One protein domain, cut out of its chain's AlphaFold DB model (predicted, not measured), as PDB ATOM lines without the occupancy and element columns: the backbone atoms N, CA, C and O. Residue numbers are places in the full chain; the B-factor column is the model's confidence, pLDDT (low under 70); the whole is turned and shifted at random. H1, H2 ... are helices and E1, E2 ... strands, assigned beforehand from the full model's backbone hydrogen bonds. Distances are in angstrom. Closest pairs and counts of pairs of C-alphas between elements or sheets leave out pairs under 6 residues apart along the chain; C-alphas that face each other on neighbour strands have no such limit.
ATOM      1  N   PHE A   4     168.434 153.138 124.392       76.81
ATOM      2  CA  PHE A   4     167.944 153.519 125.714       76.81
ATOM      3  C   PHE A   4     166.447 153.225 125.835       76.81
ATOM      4  O   PHE A   4     165.982 152.784 126.882       76.81
ATOM      5  N   PHE A   5     165.705 153.472 124.754       85.94
ATOM      6  CA  PHE A   5     164.261 153.323 124.711       85.94
ATOM      7  C   PHE A   5     163.788 153.107 123.271       85.94
ATOM      8  O   PHE A   5     164.302 153.747 122.354       85.94
ATOM      9  N   GLU A   6     162.802 152.235 123.094       90.31
ATOM     10  CA  GLU A   6     162.058 152.006 121.854       90.31
ATOM     11  C   GLU A   6     160.570 152.008 122.215       90.31
ATOM     12  O   GLU A   6     160.156 151.321 123.153       90.31
ATOM     13  N   GLY A   7     159.782 152.820 121.517       92.69
ATOM     14  CA  GLY A   7     158.364 152.997 121.809       92.69
ATOM     15  C   GLY A   7     157.809 154.240 121.135       92.69
ATOM     16  O   GLY A   7     158.071 154.486 119.959       92.69
ATOM     17  N   TRP A   8     157.055 155.041 121.885       94.94
ATOM     18  CA  TRP A   8     156.363 156.212 121.354       94.94
ATOM     19  C   TRP A   8     156.596 157.453 122.213       94.94
ATOM     20  O   TRP A   8     156.709 157.354 123.430       94.94
ATOM     21  N   ALA A   9     156.657 158.626 121.590       94.75
ATOM     22  CA  ALA A   9     156.690 159.923 122.248       94.75
ATOM     23  C   ALA A   9     155.334 160.618 122.114       94.75
ATOM     24  O   ALA A   9     154.761 160.667 121.025       94.75
ATOM     25  N   GLY A  10     154.849 161.189 123.211       94.19
ATOM     26  CA  GLY A  10     153.600 161.939 123.274       94.19
ATOM     27  C   GLY A  10     153.770 163.311 123.919       94.19
ATOM     28  O   GLY A  10     154.715 163.541 124.675       94.19
ATOM     29  N   LEU A  11     152.855 164.231 123.617       93.56
ATOM     30  CA  LEU A  11     152.807 165.561 124.222       93.56
ATOM     31  C   LEU A  11     152.050 165.517 125.549       93.56
ATOM     32  O   LEU A  11     150.964 164.948 125.649       93.56
ATOM     33  N   MET A  12     152.609 166.185 126.555       93.88
ATOM     34  CA  MET A  12     152.044 166.250 127.899       93.88
ATOM     35  C   MET A  12     151.465 167.634 128.170       93.88
ATOM     36  O   MET A  12     152.108 168.655 127.921       93.88
ATOM     37  N   LEU A  13     150.263 167.677 128.731       93.25
ATOM     38  CA  LEU A  13     149.614 168.876 129.246       93.25
ATOM     39  C   LEU A  13     150.159 169.255 130.634       93.25
ATOM     40  O   LEU A  13     150.734 168.411 131.332       93.25
ATOM     41  N   PRO A  14     149.930 170.501 131.093       91.38
ATOM     42  CA  PRO A  14     150.098 170.855 132.497       91.38
ATOM     43  C   PRO A  14     149.366 169.856 133.403       91.38
ATOM     44  O   PRO A  14     148.208 169.520 133.163       91.38
ATOM     45  N   GLY A  15     150.052 169.369 134.438       89.69
ATOM     46  CA  GLY A  15     149.556 168.277 135.283       89.69
ATOM     47  C   GLY A  15     149.929 166.874 134.795       89.69
ATOM     48  O   GLY A  15     149.402 165.908 135.334       89.69
ATOM     49  N   TRP A  16     150.831 166.761 133.810       90.69
ATOM     50  CA  TRP A  16     151.416 165.493 133.349       90.69
ATOM     51  C   TRP A  16     150.387 164.480 132.851       90.69
ATOM     52  O   TRP A  16     150.536 163.273 133.016       90.69
ATOM     53  N   THR A  17     149.349 164.989 132.193       91.88
ATOM     54  CA  THR A  17     148.372 164.175 131.466       91.88
ATOM     55  C   THR A  17     148.688 164.214 129.982       91.88
ATOM     56  O   THR A  17     149.122 165.245 129.468       91.88
ATOM     57  N   GLU A  18     148.507 163.096 129.286       93.31
ATOM     58  CA  GLU A  18     148.720 163.076 127.845       93.31
ATOM     59  C   GLU A  18     147.669 163.935 127.132       93.31
ATOM     60  O   GLU A  18     146.484 163.960 127.488       93.31
ATOM     61  N   LEU A  19     148.113 164.640 126.099       90.75
ATOM     62  CA  LEU A  19     147.233 165.325 125.177       90.75
ATOM     63  C   LEU A  19     146.287 164.340 124.476       90.75
ATOM     64  O   LEU A  19     146.707 163.376 123.855       90.75
ATOM     65  N   THR A  20     144.989 164.627 124.521       88.06
ATOM     66  CA  THR A  20     143.955 163.843 123.833       88.06
ATOM     67  C   THR A  20     143.119 164.780 122.966       88.06
ATOM     68  O   THR A  20     142.132 165.371 123.402       88.06
ATOM     69  N   LEU A  21     143.554 164.986 121.721       86.12
ATOM     70  CA  LEU A  21     142.885 165.862 120.757       86.12
ATOM     71  C   LEU A  21     142.704 165.138 119.421       86.12
ATOM     72  O   LEU A  21     143.557 164.367 119.003       86.12
ATOM     73  N   ALA A  22     141.592 165.379 118.728       83.31
ATOM     74  CA  ALA A  22     141.342 164.737 117.439       83.31
ATOM     75  C   ALA A  22     142.425 165.114 116.411       83.31
ATOM     76  O   ALA A  22     142.582 166.292 116.092       83.31
ATOM     77  N   GLY A  23     143.129 164.115 115.872       80.69
ATOM     78  CA  GLY A  23     144.247 164.301 114.937       80.69
ATOM     79  C   GLY A  23     145.622 164.436 115.599       80.69
ATOM     80  O   GLY A  23     146.592 164.708 114.899       80.69
ATOM     81  N   TYR A  24     145.700 164.271 116.920       87.19
ATOM     82  CA  TYR A  24     146.944 163.987 117.624       87.19
ATOM     83  C   TYR A  24     147.158 162.479 117.688       87.19
ATOM     84  O   TYR A  24     146.250 161.756 118.091       87.19
ATOM     85  N   ASP A  25     148.374 162.056 117.366       89.31
ATOM     86  CA  ASP A  25     148.857 160.696 117.556       89.31
ATOM     87  C   ASP A  25     150.262 160.755 118.166       89.31
ATOM     88  O   ASP A  25     151.028 161.697 117.910       89.31
ATOM     89  N   ARG A  26     150.614 159.738 118.960       93.12
ATOM     90  CA  ARG A  26     151.985 159.571 119.445       93.12
ATOM     91  C   ARG A  26     152.924 159.288 118.270       93.12
ATOM     92  O   ARG A  26     152.553 158.651 117.285       93.12
ATOM     93  N   VAL A  27     154.172 159.719 118.390       92.88
ATOM     94  CA  VAL A  27     155.200 159.533 117.357       92.88
ATOM     95  C   VAL A  27     156.060 158.323 117.726       92.88
ATOM     96  O   VAL A  27     156.549 158.285 118.851       92.88
ATOM     97  N   PRO A  28     156.281 157.334 116.841       94.25
ATOM     98  CA  PRO A  28     157.204 156.236 117.124       94.25
ATOM     99  C   PRO A  28     158.646 156.752 117.221       94.25
ATOM    100  O   PRO A  28     159.088 157.543 116.385       94.25
ATOM    101  N   VAL A  29     159.383 156.310 118.241       92.50
ATOM    102  CA  VAL A  29     160.730 156.803 118.552       92.50
ATOM    103  C   VAL A  29     161.658 155.698 119.032       92.50
ATOM    104  O   VAL A  29     161.292 154.853 119.845       92.50
ATOM    105  N   ASN A  30     162.914 155.812 118.610       91.19
ATOM    106  CA  ASN A  30     164.035 155.070 119.165       91.19
ATOM    107  C   ASN A  30     165.022 156.072 119.744       91.19
ATOM    108  O   ASN A  30     165.552 156.905 119.011       91.19
ATOM    109  N   PHE A  31     165.288 156.008 121.042       88.31
ATOM    110  CA  PHE A  31     166.331 156.808 121.668       88.31
ATOM    111  C   PHE A  31     167.632 156.020 121.714       88.31
ATOM    112  O   PHE A  31     167.719 154.951 122.324       88.31
ATOM    113  N   MET A  32     168.672 156.578 121.106       85.94
ATOM    114  CA  MET A  32     170.012 156.002 121.135       85.94
ATOM    115  C   MET A  32     170.879 156.691 122.170       85.94
ATOM    116  O   MET A  32     170.865 157.917 122.277       85.94
ATOM    117  N   ALA A  33     171.715 155.913 122.856       81.25
ATOM    118  CA  ALA A  33     172.835 156.461 123.603       81.25
ATOM    119  C   ALA A  33     173.904 157.000 122.640       81.25
ATOM    120  O   ALA A  33     174.396 156.277 121.770       81.25
ATOM    121  N   LEU A  34     174.316 158.253 122.826       79.81
ATOM    122  CA  LEU A  34     175.430 158.826 122.080       79.81
ATOM    123  C   LEU A  34     176.744 158.418 122.751       79.81
ATOM    124  O   LEU A  34     177.030 158.780 123.892       79.81
ATOM    125  N   GLY A  35     177.540 157.604 122.050       63.09
ATOM    126  CA  GLY A  35     178.921 157.305 122.440       63.09
ATOM    127  C   GLY A  35     179.102 156.601 123.792       63.09
ATOM    128  O   GLY A  35     180.122 156.812 124.441       63.09
ATOM    129  N   GLY A  36     178.141 155.781 124.238       60.28
ATOM    130  CA  GLY A  36     178.242 155.032 125.502       60.28
ATOM    131  C   GLY A  36     178.286 155.906 126.766       60.28
ATOM    132  O   GLY A  36     178.749 155.428 127.806       60.28
ATOM    133  N   GLY A  37     177.864 157.174 126.654       67.62
ATOM    134  CA  GLY A  37     177.735 158.139 127.748       67.62
ATOM    135  C   GLY A  37     176.284 158.358 128.195       67.62
ATOM    136  O   GLY A  37     175.378 157.657 127.741       67.62
ATOM    137  N   SER A  38     176.077 159.345 129.074       78.69
ATOM    138  CA  SER A  38     174.782 159.753 129.656       78.69
ATOM    139  C   SER A  38     173.812 160.374 128.649       78.69
ATOM    140  O   SER A  38     172.601 160.376 128.862       78.69
ATOM    141  N   GLU A  39     174.324 160.862 127.525       87.69
ATOM    142  CA  GLU A  39     173.541 161.532 126.496       87.69
ATOM    143  C   GLU A  39     172.742 160.534 125.642       87.69
ATOM    144  O   GLU A  39     173.261 159.504 125.197       87.69
ATOM    145  N   THR A  40     171.466 160.840 125.416       88.75
ATOM    146  CA  THR A  40     170.575 160.149 124.480       88.75
ATOM    147  C   THR A  40     169.832 161.146 123.609       88.75
ATOM    148  O   THR A  40     169.603 162.282 124.017       88.75
ATOM    149  N   ARG A  41     169.415 160.709 122.424       89.69
ATOM    150  CA  ARG A  41     168.514 161.472 121.554       89.69
ATOM    151  C   ARG A  41     167.656 160.525 120.714       89.69
ATOM    152  O   ARG A  41     168.095 159.388 120.498       89.69
ATOM    153  N   PRO A  42     166.499 160.971 120.204       91.44
ATOM    154  CA  PRO A  42     165.751 160.185 119.237       91.44
ATOM    155  C   PRO A  42     166.546 160.038 117.922       91.44
ATOM    156  O   PRO A  42     167.292 160.936 117.528       91.44
ATOM    157  N   GLU A  43     166.407 158.896 117.244       89.31
ATOM    158  CA  GLU A  43     166.970 158.651 115.902       89.31
ATOM    159  C   GLU A  43     166.309 159.512 114.821       89.31
ATOM    160  O   GLU A  43     166.883 159.723 113.752       89.31
ATOM    161  N   VAL A  44     165.098 159.987 115.105       86.69
ATOM    162  CA  VAL A  44     164.252 160.762 114.202       86.69
ATOM    163  C   VAL A  44     163.892 162.099 114.834       86.69
ATOM    164  O   VAL A  44     163.839 162.230 116.058       86.69
ATOM    165  N   ASP A  45     163.600 163.085 113.992       88.56
ATOM    166  CA  ASP A  45     163.017 164.338 114.452       88.56
ATOM    167  C   ASP A  45     161.616 164.080 115.027       88.56
ATOM    168  O   ASP A  45     160.791 163.402 114.408       88.56
ATOM    169  N   LEU A  46     161.328 164.636 116.207       88.38
ATOM    170  CA  LEU A  46     159.997 164.524 116.801       88.38
ATOM    171  C   LEU A  46     159.072 165.564 116.186       88.38
ATOM    172  O   LEU A  46     159.109 166.747 116.534       88.38
ATOM    173  N   VAL A  47     158.245 165.091 115.260       89.00
ATOM    174  CA  VAL A  47     157.258 165.896 114.547       89.00
ATOM    175  C   VAL A  47     155.865 165.442 114.949       89.00
ATOM    176  O   VAL A  47     155.401 164.388 114.521       89.00
ATOM    177  N   PHE A  48     155.177 166.263 115.737       87.88
ATOM    178  CA  PHE A  48     153.771 166.059 116.058       87.88
ATOM    179  C   PHE A  48     152.914 166.735 114.985       87.88
ATOM    180  O   PHE A  48     152.998 167.961 114.834       87.88
ATOM    181  N   PRO A  49     152.099 165.994 114.214       78.88
ATOM    182  CA  PRO A  49     151.209 166.608 113.236       78.88
ATOM    183  C   PRO A  49     150.259 167.573 113.949       78.88
ATOM    184  O   PRO A  49     149.839 167.323 115.077       78.88
ATOM    185  N   ALA A  50     149.953 168.710 113.327       69.62
ATOM    186  CA  ALA A  50     148.963 169.622 113.875       69.62
ATOM    187  C   ALA A  50     147.577 168.981 113.698       69.62
ATOM    188  O   ALA A  50     147.258 168.532 112.591       69.62
ATOM    189  N   PRO A  51     146.731 168.957 114.736       68.00
ATOM    190  CA  PRO A  51     145.372 168.494 114.581       68.00
ATOM    191  C   PRO A  51     144.558 169.535 113.823       68.00
ATOM    192  O   PRO A  51     144.996 170.655 113.555       68.00
ATOM    193  N   GLN A  52     143.302 169.195 113.542       62.75
ATOM    194  CA  GLN A  52     142.344 170.142 112.963       62.75
ATOM    195  C   GLN A  52     142.113 171.391 113.843       62.75
ATOM    196  O   GLN A  52     141.575 172.387 113.360       62.75
ATOM    197  N   ALA A  53     142.519 171.350 115.116       66.50
ATOM    198  CA  ALA A  53     142.451 172.447 116.074       66.50
ATOM    199  C   ALA A  53     143.850 172.835 116.587       66.50
ATOM    200  O   ALA A  53     144.790 172.053 116.528       66.50
ATOM    201  N   THR A  54     144.004 174.051 117.110       77.12
ATOM    202  CA  THR A  54     145.268 174.493 117.718       77.12
ATOM    203  C   THR A  54     145.587 173.665 118.962       77.12
ATOM    204  O   THR A  54     144.724 173.495 119.825       77.12
ATOM    205  N   TYR A  55     146.831 173.196 119.080       80.50
ATOM    206  CA  TYR A  55     147.279 172.530 120.297       80.50
ATOM    207  C   TYR A  55     147.228 173.472 121.510       80.50
ATOM    208  O   TYR A  55     147.648 174.632 121.399       80.50
ATOM    209  N   PRO A  56     146.740 172.995 122.672       85.88
ATOM    210  CA  PRO A  56     146.865 173.735 123.920       85.88
ATOM    211  C   PRO A  56     148.344 173.896 124.302       85.88
ATOM    212  O   PRO A  56     149.240 173.304 123.695       85.88
ATOM    213  N   VAL A  57     148.607 174.703 125.331       88.00
ATOM    214  CA  VAL A  57     149.951 174.786 125.912       88.00
ATOM    215  C   VAL A  57     150.326 173.415 126.463       88.00
ATOM    216  O   VAL A  57     149.646 172.912 127.356       88.00
ATOM    217  N   CYS A  58     151.389 172.826 125.925       91.19
ATOM    218  CA  CYS A  58     151.958 171.585 126.439       91.19
ATOM    219  C   CYS A  58     153.089 171.916 127.420       91.19
ATOM    220  O   CYS A  58     153.817 172.890 127.241       91.19
ATOM    221  N   ALA A  59     153.211 171.113 128.471       93.31
ATOM    222  CA  ALA A  59     154.232 171.250 129.504       93.31
ATOM    223  C   ALA A  59     155.492 170.429 129.200       93.31
ATOM    224  O   ALA A  59     156.556 170.735 129.733       93.31
ATOM    225  N   GLY A  60     155.388 169.397 128.357       94.56
ATOM    226  CA  GLY A  60     156.497 168.480 128.142       94.56
ATOM    227  C   GLY A  60     156.223 167.339 127.173       94.56
ATOM    228  O   GLY A  60     155.233 167.347 126.436       94.56
ATOM    229  N   ILE A  61     157.098 166.337 127.229       95.19
ATOM    230  CA  ILE A  61     157.025 165.085 126.463       95.19
ATOM    231  C   ILE A  61     156.958 163.911 127.430       95.19
ATOM    232  O   ILE A  61     157.586 163.949 128.485       95.19
ATOM    233  N   GLY A  62     156.220 162.871 127.052       94.88
ATOM    234  CA  GLY A  62     156.229 161.558 127.691       94.88
ATOM    235  C   GLY A  62     156.653 160.465 126.709       94.88
ATOM    236  O   GLY A  62     156.390 160.569 125.512       94.88
ATOM    237  N   LEU A  63     157.305 159.422 127.215       94.25
ATOM    238  CA  LEU A  63     157.639 158.198 126.487       94.25
ATOM    239  C   LEU A  63     156.712 157.061 126.911       94.25
ATOM    240  O   LEU A  63     156.522 156.847 128.103       94.25
ATOM    241  N   PHE A  64     156.180 156.312 125.953       93.94
ATOM    242  CA  PHE A  64     155.102 155.339 126.144       93.94
ATOM    243  C   PHE A  64     155.426 153.993 125.491       93.94
ATOM    244  O   PHE A  64     156.127 153.947 124.480       93.94
ATOM    245  N   THR A  65     154.896 152.894 126.041       91.44
ATOM    246  CA  THR A  65     155.068 151.529 125.492       91.44
ATOM    247  C   THR A  65     153.987 151.133 124.497       91.44
ATOM    248  O   THR A  65     154.012 150.009 123.993       91.44
ATOM    249  N   SER A  66     153.021 152.006 124.232       91.62
ATOM    250  CA  SER A  66     151.976 151.779 123.239       91.62
ATOM    251  C   SER A  66     151.787 153.003 122.347       91.62
ATOM    252  O   SER A  66     152.165 154.120 122.707       91.62
ATOM    253  N   ASP A  67     151.211 152.799 121.164       90.12
ATOM    254  CA  ASP A  67     150.912 153.874 120.208       90.12
ATOM    255  C   ASP A  67     149.749 154.771 120.656       90.12
ATOM    256  O   ASP A  67     149.633 155.913 120.213       90.12
ATOM    257  N   SER A  68     148.906 154.261 121.550       85.00
ATOM    258  CA  SER A  68     147.708 154.904 122.071       85.00
ATOM    259  C   SER A  68     147.221 154.174 123.329       85.00
ATOM    260  O   SER A  68     147.431 152.970 123.478       85.00
ATOM    261  N   GLY A  69     146.512 154.876 124.218       77.88
ATOM    262  CA  GLY A  69     145.830 154.247 125.350       77.88
ATOM    263  C   GLY A  69     145.959 155.009 126.664       77.88
ATOM    264  O   GLY A  69     146.179 156.214 126.684       77.88
ATOM    265  N   ASN A  70     145.774 154.277 127.766       75.19
ATOM    266  CA  ASN A  70     145.798 154.802 129.137       75.19
ATOM    267  C   ASN A  70     147.095 154.441 129.887       75.19
ATOM    268  O   ASN A  70     147.115 154.475 131.118       75.19
ATOM    269  N   ASP A  71     148.147 154.014 129.186       87.06
ATOM    270  CA  ASP A  71     149.452 153.806 129.811       87.06
ATOM    271  C   ASP A  71     150.055 155.151 130.237       87.06
ATOM    272  O   ASP A  71     149.996 156.148 129.518       87.06
ATOM    273  N   GLY A  72     150.610 155.183 131.448       87.31
ATOM    274  CA  GLY A  72     151.367 156.336 131.924       87.31
ATOM    275  C   GLY A  72     152.722 156.437 131.217       87.31
ATOM    276  O   GLY A  72     153.234 155.428 130.720       87.31
ATOM    277  N   PRO A  73     153.332 157.632 131.180       92.19
ATOM    278  CA  PRO A  73     154.656 157.785 130.604       92.19
ATOM    279  C   PRO A  73     155.700 157.042 131.446       92.19
ATOM    280  O   PRO A  73     155.765 157.195 132.662       92.19
ATOM    281  N   ILE A  74     156.582 156.288 130.793       91.31
ATOM    282  CA  ILE A  74     157.750 155.656 131.425       91.31
ATOM    283  C   ILE A  74     158.721 156.724 131.926       91.31
ATOM    284  O   ILE A  74     159.250 156.658 133.033       91.31
ATOM    285  N   VAL A  75     158.976 157.695 131.057       91.88
ATOM    286  CA  VAL A  75     159.888 158.812 131.259       91.88
ATOM    287  C   VAL A  75     159.198 160.033 130.690       91.88
ATOM    288  O   VAL A  75     158.596 159.957 129.620       91.88
ATOM    289  N   TYR A  76     159.281 161.152 131.387       94.88
ATOM    290  CA  TYR A  76     158.713 162.406 130.923       94.88
ATOM    291  C   TYR A  76     159.609 163.572 131.309       94.88
ATOM    292  O   TYR A  76     160.403 163.475 132.243       94.88
ATOM    293  N   TRP A  77     159.525 164.676 130.578       95.25
ATOM    294  CA  TRP A  77     160.335 165.852 130.875       95.25
ATOM    295  C   TRP A  77     159.655 167.149 130.496       95.25
ATOM    296  O   TRP A  77     158.805 167.190 129.609       95.25
ATOM    297  N   GLU A  78     160.060 168.208 131.191       93.88
ATOM    298  CA  GLU A  78     159.571 169.566 130.969       93.88
ATOM    299  C   GLU A  78     160.194 170.182 129.719       93.88
ATOM    300  O   GLU A  78     161.399 170.050 129.483       93.88
ATOM    301  N   PHE A  79     159.383 170.913 128.958       91.31
ATOM    302  CA  PHE A  79     159.896 171.836 127.954       91.31
ATOM    303  C   PHE A  79     160.534 173.050 128.619       91.31
ATOM    304  O   PHE A  79     159.978 173.607 129.567       91.31
ATOM    305  N   SER A  80     161.657 173.528 128.078       87.56
ATOM    306  CA  SER A  80     162.201 174.826 128.503       87.56
ATOM    307  C   SER A  80     161.296 175.984 128.068       87.56
ATOM    308  O   SER A  80     161.175 176.992 128.767       87.56
ATOM    309  N   HIS A  81     160.631 175.830 126.921       83.75
ATOM    310  CA  HIS A  81     159.617 176.743 126.415       83.75
ATOM    311  C   HIS A  81     158.646 175.993 125.496       83.75
ATOM    312  O   HIS A  81     159.052 175.161 124.689       83.75
ATOM    313  N   TRP A  82     157.355 176.314 125.594       84.75
ATOM    314  CA  TRP A  82     156.373 175.866 124.612       84.75
ATOM    315  C   TRP A  82     156.238 176.916 123.518       84.75
ATOM    316  O   TRP A  82     155.733 178.013 123.769       84.75
ATOM    317  N   ASP A  83     156.669 176.568 122.310       74.69
ATOM    318  CA  ASP A  83     156.456 177.389 121.128       74.69
ATOM    319  C   ASP A  83     155.539 176.662 120.144       74.69
ATOM    320  O   ASP A  83     155.879 175.623 119.578       74.69
ATOM    321  N   ASN A  84     154.347 177.224 119.948       69.56
ATOM    322  CA  ASN A  84     153.381 176.748 118.969       69.56
ATOM    323  C   ASN A  84     153.378 177.599 117.690       69.56
ATOM    324  O   ASN A  84     152.369 177.592 116.978       69.56
ATOM    325  N   THR A  85     154.457 178.339 117.383       55.19
ATOM    326  CA  THR A  85     154.602 179.133 116.149       55.19
ATOM    327  C   THR A  85     154.728 178.252 114.901       55.19
ATOM    328  O   THR A  85     155.697 178.265 114.152       55.19
ATOM    329  N   GLY A  86     153.662 177.518 114.609       49.97
ATOM    330  CA  GLY A  86     153.429 176.802 113.372       49.97
ATOM    331  C   GLY A  86     152.034 177.132 112.872       49.97
ATOM    332  O   GLY A  86     151.103 176.348 113.034       49.97
ATOM    333  N   LYS A  87     151.869 178.280 112.205       49.25
ATOM    334  CA  LYS A  87     150.774 178.412 111.236       49.25
ATOM    335  C   LYS A  87     151.075 177.436 110.088       49.25
ATOM    336  O   LYS A  87     151.751 177.830 109.144       49.25
ATOM    337  N   ASN A  88     150.648 176.167 110.211       58.50
ATOM    338  CA  ASN A  88     149.832 175.448 109.210       58.50
ATOM    339  C   ASN A  88     149.952 173.904 109.121       58.50
ATOM    340  O   ASN A  88     149.174 173.363 108.342       58.50
ATOM    341  N   ALA A  89     150.802 173.150 109.844       68.75
ATOM    342  CA  ALA A  89     150.759 171.673 109.674       68.75
ATOM    343  C   ALA A  89     151.369 170.764 110.759       68.75
ATOM    344  O   ALA A  89     150.961 169.609 110.845       68.75
ATOM    345  N   SER A  90     152.334 171.212 111.566       76.75
ATOM    346  CA  SER A  90     153.015 170.336 112.535       76.75
ATOM    347  C   SER A  90     153.827 171.127 113.557       76.75
ATOM    348  O   SER A  90     154.258 172.244 113.268       76.75
ATOM    349  N   ILE A  91     154.081 170.525 114.717       84.25
ATOM    350  CA  ILE A  91     155.059 170.975 115.708       84.25
ATOM    351  C   ILE A  91     156.298 170.096 115.585       84.25
ATOM    352  O   ILE A  91     156.238 168.893 115.826       84.25
ATOM    353  N   LEU A  92     157.417 170.709 115.204       87.38
ATOM    354  CA  LEU A  92     158.735 170.088 115.246       87.38
ATOM    355  C   LEU A  92     159.412 170.490 116.552       87.38
ATOM    356  O   LEU A  92     159.557 171.681 116.830       87.38
ATOM    357  N   LEU A  93     159.849 169.509 117.331       88.69
ATOM    358  CA  LEU A  93     160.559 169.787 118.568       88.69
ATOM    359  C   LEU A  93     162.041 170.081 118.310       88.69
ATOM    360  O   LEU A  93     162.705 169.308 117.613       88.69
ATOM    361  N   PRO A  94     162.592 171.164 118.888       89.19
ATOM    362  CA  PRO A  94     164.010 171.464 118.781       89.19
ATOM    363  C   PRO A  94     164.872 170.343 119.365       89.19
ATOM    364  O   PRO A  94     164.585 169.831 120.446       89.19
ATOM    365  N   VAL A  95     165.996 170.034 118.711       91.12
ATOM    366  CA  VAL A  95     166.964 169.027 119.187       91.12
ATOM    367  C   VAL A  95     167.334 169.205 120.672       91.12
ATOM    368  O   VAL A  95     167.315 168.210 121.394       91.12
ATOM    369  N   PRO A  96     167.599 170.423 121.193       91.38
ATOM    370  CA  PRO A  96     167.921 170.589 122.611       91.38
ATOM    371  C   PRO A  96     166.820 170.131 123.582       91.38
ATOM    372  O   PRO A  96     167.136 169.714 124.694       91.38
ATOM    373  N   GLU A  97     165.548 170.189 123.176       92.50
ATOM    374  CA  GLU A  97     164.407 169.750 123.994       92.50
ATOM    375  C   GLU A  97     164.275 168.225 124.051       92.50
ATOM    376  O   GLU A  97     163.640 167.702 124.958       92.50
ATOM    377  N   VAL A  98     164.862 167.500 123.093       92.00
ATOM    378  CA  VAL A  98     164.731 166.036 122.970       92.00
ATOM    379  C   VAL A  98     166.047 165.290 123.201       92.00
ATOM    380  O   VAL A  98     166.056 164.064 123.270       92.00
ATOM    381  N   THR A  99     167.163 166.002 123.352       93.25
ATOM    382  CA  THR A  99     168.431 165.425 123.811       93.25
ATOM    383  C   THR A  99     168.408 165.299 125.332       93.25
ATOM    384  O   THR A  99     168.386 166.314 126.027       93.25
ATOM    385  N   LEU A 100     168.450 164.072 125.858       92.19
ATOM    386  CA  LEU A 100     168.406 163.793 127.296       92.19
ATOM    387  C   LEU A 100     169.796 163.453 127.834       92.19
ATOM    388  O   LEU A 100     170.479 162.575 127.314       92.19
ATOM    389  N   LEU A 101     170.179 164.101 128.925       91.19
ATOM    390  CA  LEU A 101     171.387 163.855 129.702       91.19
ATOM    391  C   LEU A 101     170.986 163.073 130.955       91.19
ATOM    392  O   LEU A 101     170.517 163.661 131.932       91.19
ATOM    393  N   LEU A 102     171.119 161.748 130.901       87.25
ATOM    394  CA  LEU A 102     170.576 160.827 131.900       87.25
ATOM    395  C   LEU A 102     171.668 160.205 132.763       87.25
ATOM    396  O   LEU A 102     172.675 159.714 132.246       87.25
ATOM    397  N   ASP A 103     171.431 160.141 134.068       79.25
ATOM    398  CA  ASP A 103     172.240 159.325 134.964       79.25
ATOM    399  C   ASP A 103     171.711 157.881 134.963       79.25
ATOM    400  O   ASP A 103     170.614 157.579 135.432       79.25
ATOM    401  N   ARG A 104     172.493 156.972 134.371       71.50
ATOM    402  CA  ARG A 104     172.124 155.559 134.179       71.50
ATOM    403  C   ARG A 104     172.758 154.625 135.209       71.50
ATOM    404  O   ARG A 104     172.783 153.418 134.999       71.50
ATOM    405  N   THR A 105     173.332 155.158 136.287       66.88
ATOM    406  CA  THR A 105     174.135 154.351 137.222       66.88
ATOM    407  C   THR A 105     173.330 153.689 138.341       66.88
ATOM    408  O   THR A 105     173.883 152.901 139.107       66.88
ATOM    409  N   GLN A 106     172.022 153.958 138.423       68.06
ATOM    410  CA  GLN A 106     171.164 153.494 139.512       68.06
ATOM    411  C   GLN A 106     169.737 153.163 139.053       68.06
ATOM    412  O   GLN A 106     169.283 153.593 137.994       68.06
ATOM    413  N   THR A 107     169.029 152.383 139.871       71.44
ATOM    414  CA  THR A 107     167.580 152.162 139.752       71.44
ATOM    415  C   THR A 107     166.832 153.380 140.282       71.44
ATOM    416  O   THR A 107     167.226 153.956 141.299       71.44
ATOM    417  N   TRP A 108     165.735 153.744 139.623       76.81
ATOM    418  CA  TRP A 108     164.952 154.928 139.958       76.81
ATOM    419  C   TRP A 108     163.534 154.538 140.364       76.81
ATOM    420  O   TRP A 108     162.943 153.626 139.787       76.81
ATOM    421  N   GLN A 109     163.014 155.227 141.377       81.19
ATOM    422  CA  GLN A 109     161.618 155.117 141.790       81.19
ATOM    423  C   GLN A 109     160.744 156.024 140.923       81.19
ATOM    424  O   GLN A 109     161.233 157.018 140.377       81.19
ATOM    425  N   ASP A 110     159.456 155.708 140.842       84.44
ATOM    426  CA  ASP A 110     158.459 156.607 140.262       84.44
ATOM    427  C   ASP A 110     158.563 158.044 140.828       84.44
ATOM    428  O   ASP A 110     158.783 158.266 142.023       84.44
ATOM    429  N   GLY A 111     158.462 159.034 139.941       84.31
ATOM    430  CA  GLY A 111     158.598 160.461 140.218       84.31
ATOM    431  C   GLY A 111     160.034 160.958 140.423       84.31
ATOM    432  O   GLY A 111     160.239 162.158 140.624       84.31
ATOM    433  N   ALA A 112     161.046 160.086 140.382       87.25
ATOM    434  CA  ALA A 112     162.429 160.506 140.578       87.25
ATOM    435  C   ALA A 112     162.961 161.301 139.375       87.25
ATOM    436  O   ALA A 112     162.733 160.944 138.220       87.25
ATOM    437  N   ALA A 113     163.724 162.363 139.653       90.25
ATOM    438  CA  ALA A 113     164.461 163.100 138.632       90.25
ATOM    439  C   ALA A 113     165.731 162.331 138.239       90.25
ATOM    440  O   ALA A 113     166.593 162.093 139.085       90.25
ATOM    441  N   ILE A 114     165.853 161.979 136.960       88.19
ATOM    442  CA  ILE A 114     166.900 161.087 136.429       88.19
ATOM    443  C   ILE A 114     167.896 161.785 135.504       88.19
ATOM    444  O   ILE A 114     168.829 161.169 134.985       88.19
ATOM    445  N   GLY A 115     167.684 163.072 135.249       90.50
ATOM    446  CA  GLY A 115     168.496 163.817 134.309       90.50
ATOM    447  C   GLY A 115     167.880 165.143 133.909       90.50
ATOM    448  O   GLY A 115     166.975 165.665 134.565       90.50
ATOM    449  N   ARG A 116     168.399 165.695 132.814       93.69
ATOM    450  CA  ARG A 116     167.899 166.933 132.208       93.69
ATOM    451  C   ARG A 116     167.919 166.850 130.690       93.69
ATOM    452  O   ARG A 116     168.709 166.095 130.134       93.69
ATOM    453  N   THR A 117     167.106 167.650 130.019       94.00
ATOM    454  CA  THR A 117     167.288 167.910 128.590       94.00
ATOM    455  C   THR A 117     168.490 168.828 128.373       94.00
ATOM    456  O   THR A 117     168.906 169.554 129.283       94.00
ATOM    457  N   ALA A 118     169.052 168.848 127.165       92.06
ATOM    458  CA  ALA A 118     170.083 169.820 126.799       92.06
ATOM    459  C   ALA A 118     169.561 171.274 126.847       92.06
ATOM    460  O   ALA A 118     170.346 172.198 127.051       92.06
ATOM    461  N   ALA A 119     168.244 171.476 126.722       92.56
ATOM    462  CA  ALA A 119     167.564 172.751 126.951       92.56
ATOM    463  C   ALA A 119     167.380 173.104 128.445       92.56
ATOM    464  O   ALA A 119     166.995 174.225 128.771       92.56
ATOM    465  N   GLY A 120     167.683 172.178 129.361       92.00
ATOM    466  CA  GLY A 120     167.661 172.394 130.809       92.00
ATOM    467  C   GLY A 120     166.389 171.936 131.529       92.00
ATOM    468  O   GLY A 120     166.325 172.083 132.749       92.00
ATOM    469  N   GLY A 121     165.417 171.361 130.817       92.00
ATOM    470  CA  GLY A 121     164.211 170.771 131.404       92.00
ATOM    471  C   GLY A 121     164.542 169.549 132.259       92.00
ATOM    472  O   GLY A 121     165.481 168.817 131.953       92.00
ATOM    473  N   THR A 122     163.811 169.324 133.349       93.06
ATOM    474  CA  THR A 122     164.066 168.165 134.225       93.06
ATOM    475  C   THR A 122     163.435 166.909 133.632       93.06
ATOM    476  O   THR A 122     162.297 166.960 133.172       93.06
ATOM    477  N   VAL A 123     164.171 165.793 133.647       92.69
ATOM    478  CA  VAL A 123     163.682 164.482 133.197       92.69
ATOM    479  C   VAL A 123     163.319 163.640 134.409       92.69
ATOM    480  O   VAL A 123     164.128 163.485 135.324       92.69
ATOM    481  N   PHE A 124     162.125 163.070 134.382       92.19
ATOM    482  CA  PHE A 124     161.546 162.255 135.433       92.19
ATOM    483  C   PHE A 124     161.208 160.863 134.921       92.19
ATOM    484  O   PHE A 124     161.000 160.642 133.727       92.19
ATOM    485  N   VAL A 125     161.114 159.934 135.855       90.12
ATOM    486  CA  VAL A 125     160.566 158.598 135.649       90.12
ATOM    487  C   VAL A 125     159.111 158.586 136.118       90.12
ATOM    488  O   VAL A 125     158.827 159.135 137.175       90.12
ATOM    489  N   GLY A 126     158.202 157.989 135.344       84.88
ATOM    490  CA  GLY A 126     156.767 157.889 135.666       84.88
ATOM    491  C   GLY A 126     156.285 156.488 136.053       84.88
ATOM    492  O   GLY A 126     155.084 156.242 136.138       84.88
ATOM    493  N   GLN A 127     157.215 155.549 136.234       79.81
ATOM    494  CA  GLN A 127     156.976 154.217 136.793       79.81
ATOM    495  C   GLN A 127     158.304 153.613 137.253       79.81
ATOM    496  O   GLN A 127     159.342 153.965 136.711       79.81
ATOM    497  N   ASP A 128     158.315 152.660 138.181       71.06
ATOM    498  CA  ASP A 128     159.572 152.031 138.608       71.06
ATOM    499  C   ASP A 128     160.329 151.404 137.415       71.06
ATOM    500  O   ASP A 128     159.872 150.431 136.807       71.06
ATOM    501  N   VAL A 129     161.504 151.954 137.073       67.44
ATOM    502  CA  VAL A 129     162.336 151.474 135.958       67.44
ATOM    503  C   VAL A 129     163.798 151.302 136.344       67.44
ATOM    504  O   VAL A 129     164.384 152.061 137.117       67.44
ATOM    505  N   THR A 130     164.420 150.297 135.730       64.69
ATOM    506  CA  THR A 130     165.875 150.137 135.721       64.69
ATOM    507  C   THR A 130     166.392 150.453 134.327       64.69
ATOM    508  O   THR A 130     166.093 149.737 133.373       64.69
ATOM    509  N   LEU A 131     167.181 151.520 134.210       61.81
ATOM    510  CA  LEU A 131     167.896 151.845 132.982       61.81
ATOM    511  C   LEU A 131     169.220 151.084 132.992       61.81
ATOM    512  O   LEU A 131     170.086 151.363 133.816       61.81
TER     513      LEU A 131
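This is residues 4 to 131 of the 136 residues of an uncharacterized protein of Acetobacter aceti (UniProt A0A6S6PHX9). Eight short strands, E1, E2, E3, E8, E9, E10, E6 and E5, close into a small antiparallel barrel, with the one-turn helix H1 outside it and a separate two-strand antiparallel ribbon, E4 with E7, near one end. Long links join E1 to E2 and E6 to E7, and under half of the 128 printed residues are in named elements. Along the chain come E1 to E7, H1, then E8 to E10; the class is mostly strand. The whole is compact, radius of gyration of the C-alphas 13.8 A, and only just elongated, spanning 43 by 28 by 22 A.

Find C-alpha 4 at (167.944, 153.519, 125.714); from there E1, residues 4 to 13, runs 24.2 A and bends by 82 degrees at residue 7. E2, residues 27 to 33, is 19.0 A long, and E3 is residues 39 to 42. Read on round the ring to E8, residues 100 to 102, E9, residues 113 to 117, and E10, residues 122 to 125, which ends at C-alpha 125 at (160.566, 158.598, 135.649). E6, residues 75 to 78, and E5, residues 60 to 64 and 13.4 A long, complete it. Outside the ring look for E4, residues 47 to 49, E7, residues 90 to 92, and H1, residues 95 to 98.

Begin at the barrel, where E1 and E2 form a hairpin, with N 7 and O 29 at 3.0 A. E2 and E3 form a hairpin, N 32 to O 41 at 2.9 A; E1, E2 and E3 are a meander, each strand the antiparallel neighbour of the one before. E3 and E8 are antiparallel neighbours, with N 40 and O 100 within hydrogen-bond range at 2.8 A. E8, E9 and E10 are a second meander of two hairpins, with N 101 to O 116 and N 114 to O 123 both 2.8 A. E10 and E6 are antiparallel neighbours, with N 124 and O 76 within hydrogen-bond range at 2.8 A; E6 and E5 are a hairpin, N 63 to O 75 at 2.8 A; E5 and E1 are antiparallel neighbours that close the barrel, with N 10 and O 62 at 2.8 A. H1 is on the barrel, outside it, at a height of 6.5 A and over none of its strands; too short for any O i to N i+4 pair, it has its one O i to N i+3 pair within range. E4 and E7 are antiparallel at 166 degrees, with N 48 and O 91 at 2.8 A. E7 is apart from the eight barrel strands, while the closest C-alphas of E4 and E2, Phe 48 and Val 27, are 6.8 A apart.

The C-alphas farthest apart, Asn 88 and Gln 106, are 43.1 A apart. The printed part has no cut; the links E1 to E2 and E6 to E7 are long. In this predicted model, look for pLDDT under 70 at residues 35 to 37, 50 to 53, 84 to 89, 105 to 106 and 129 to 131.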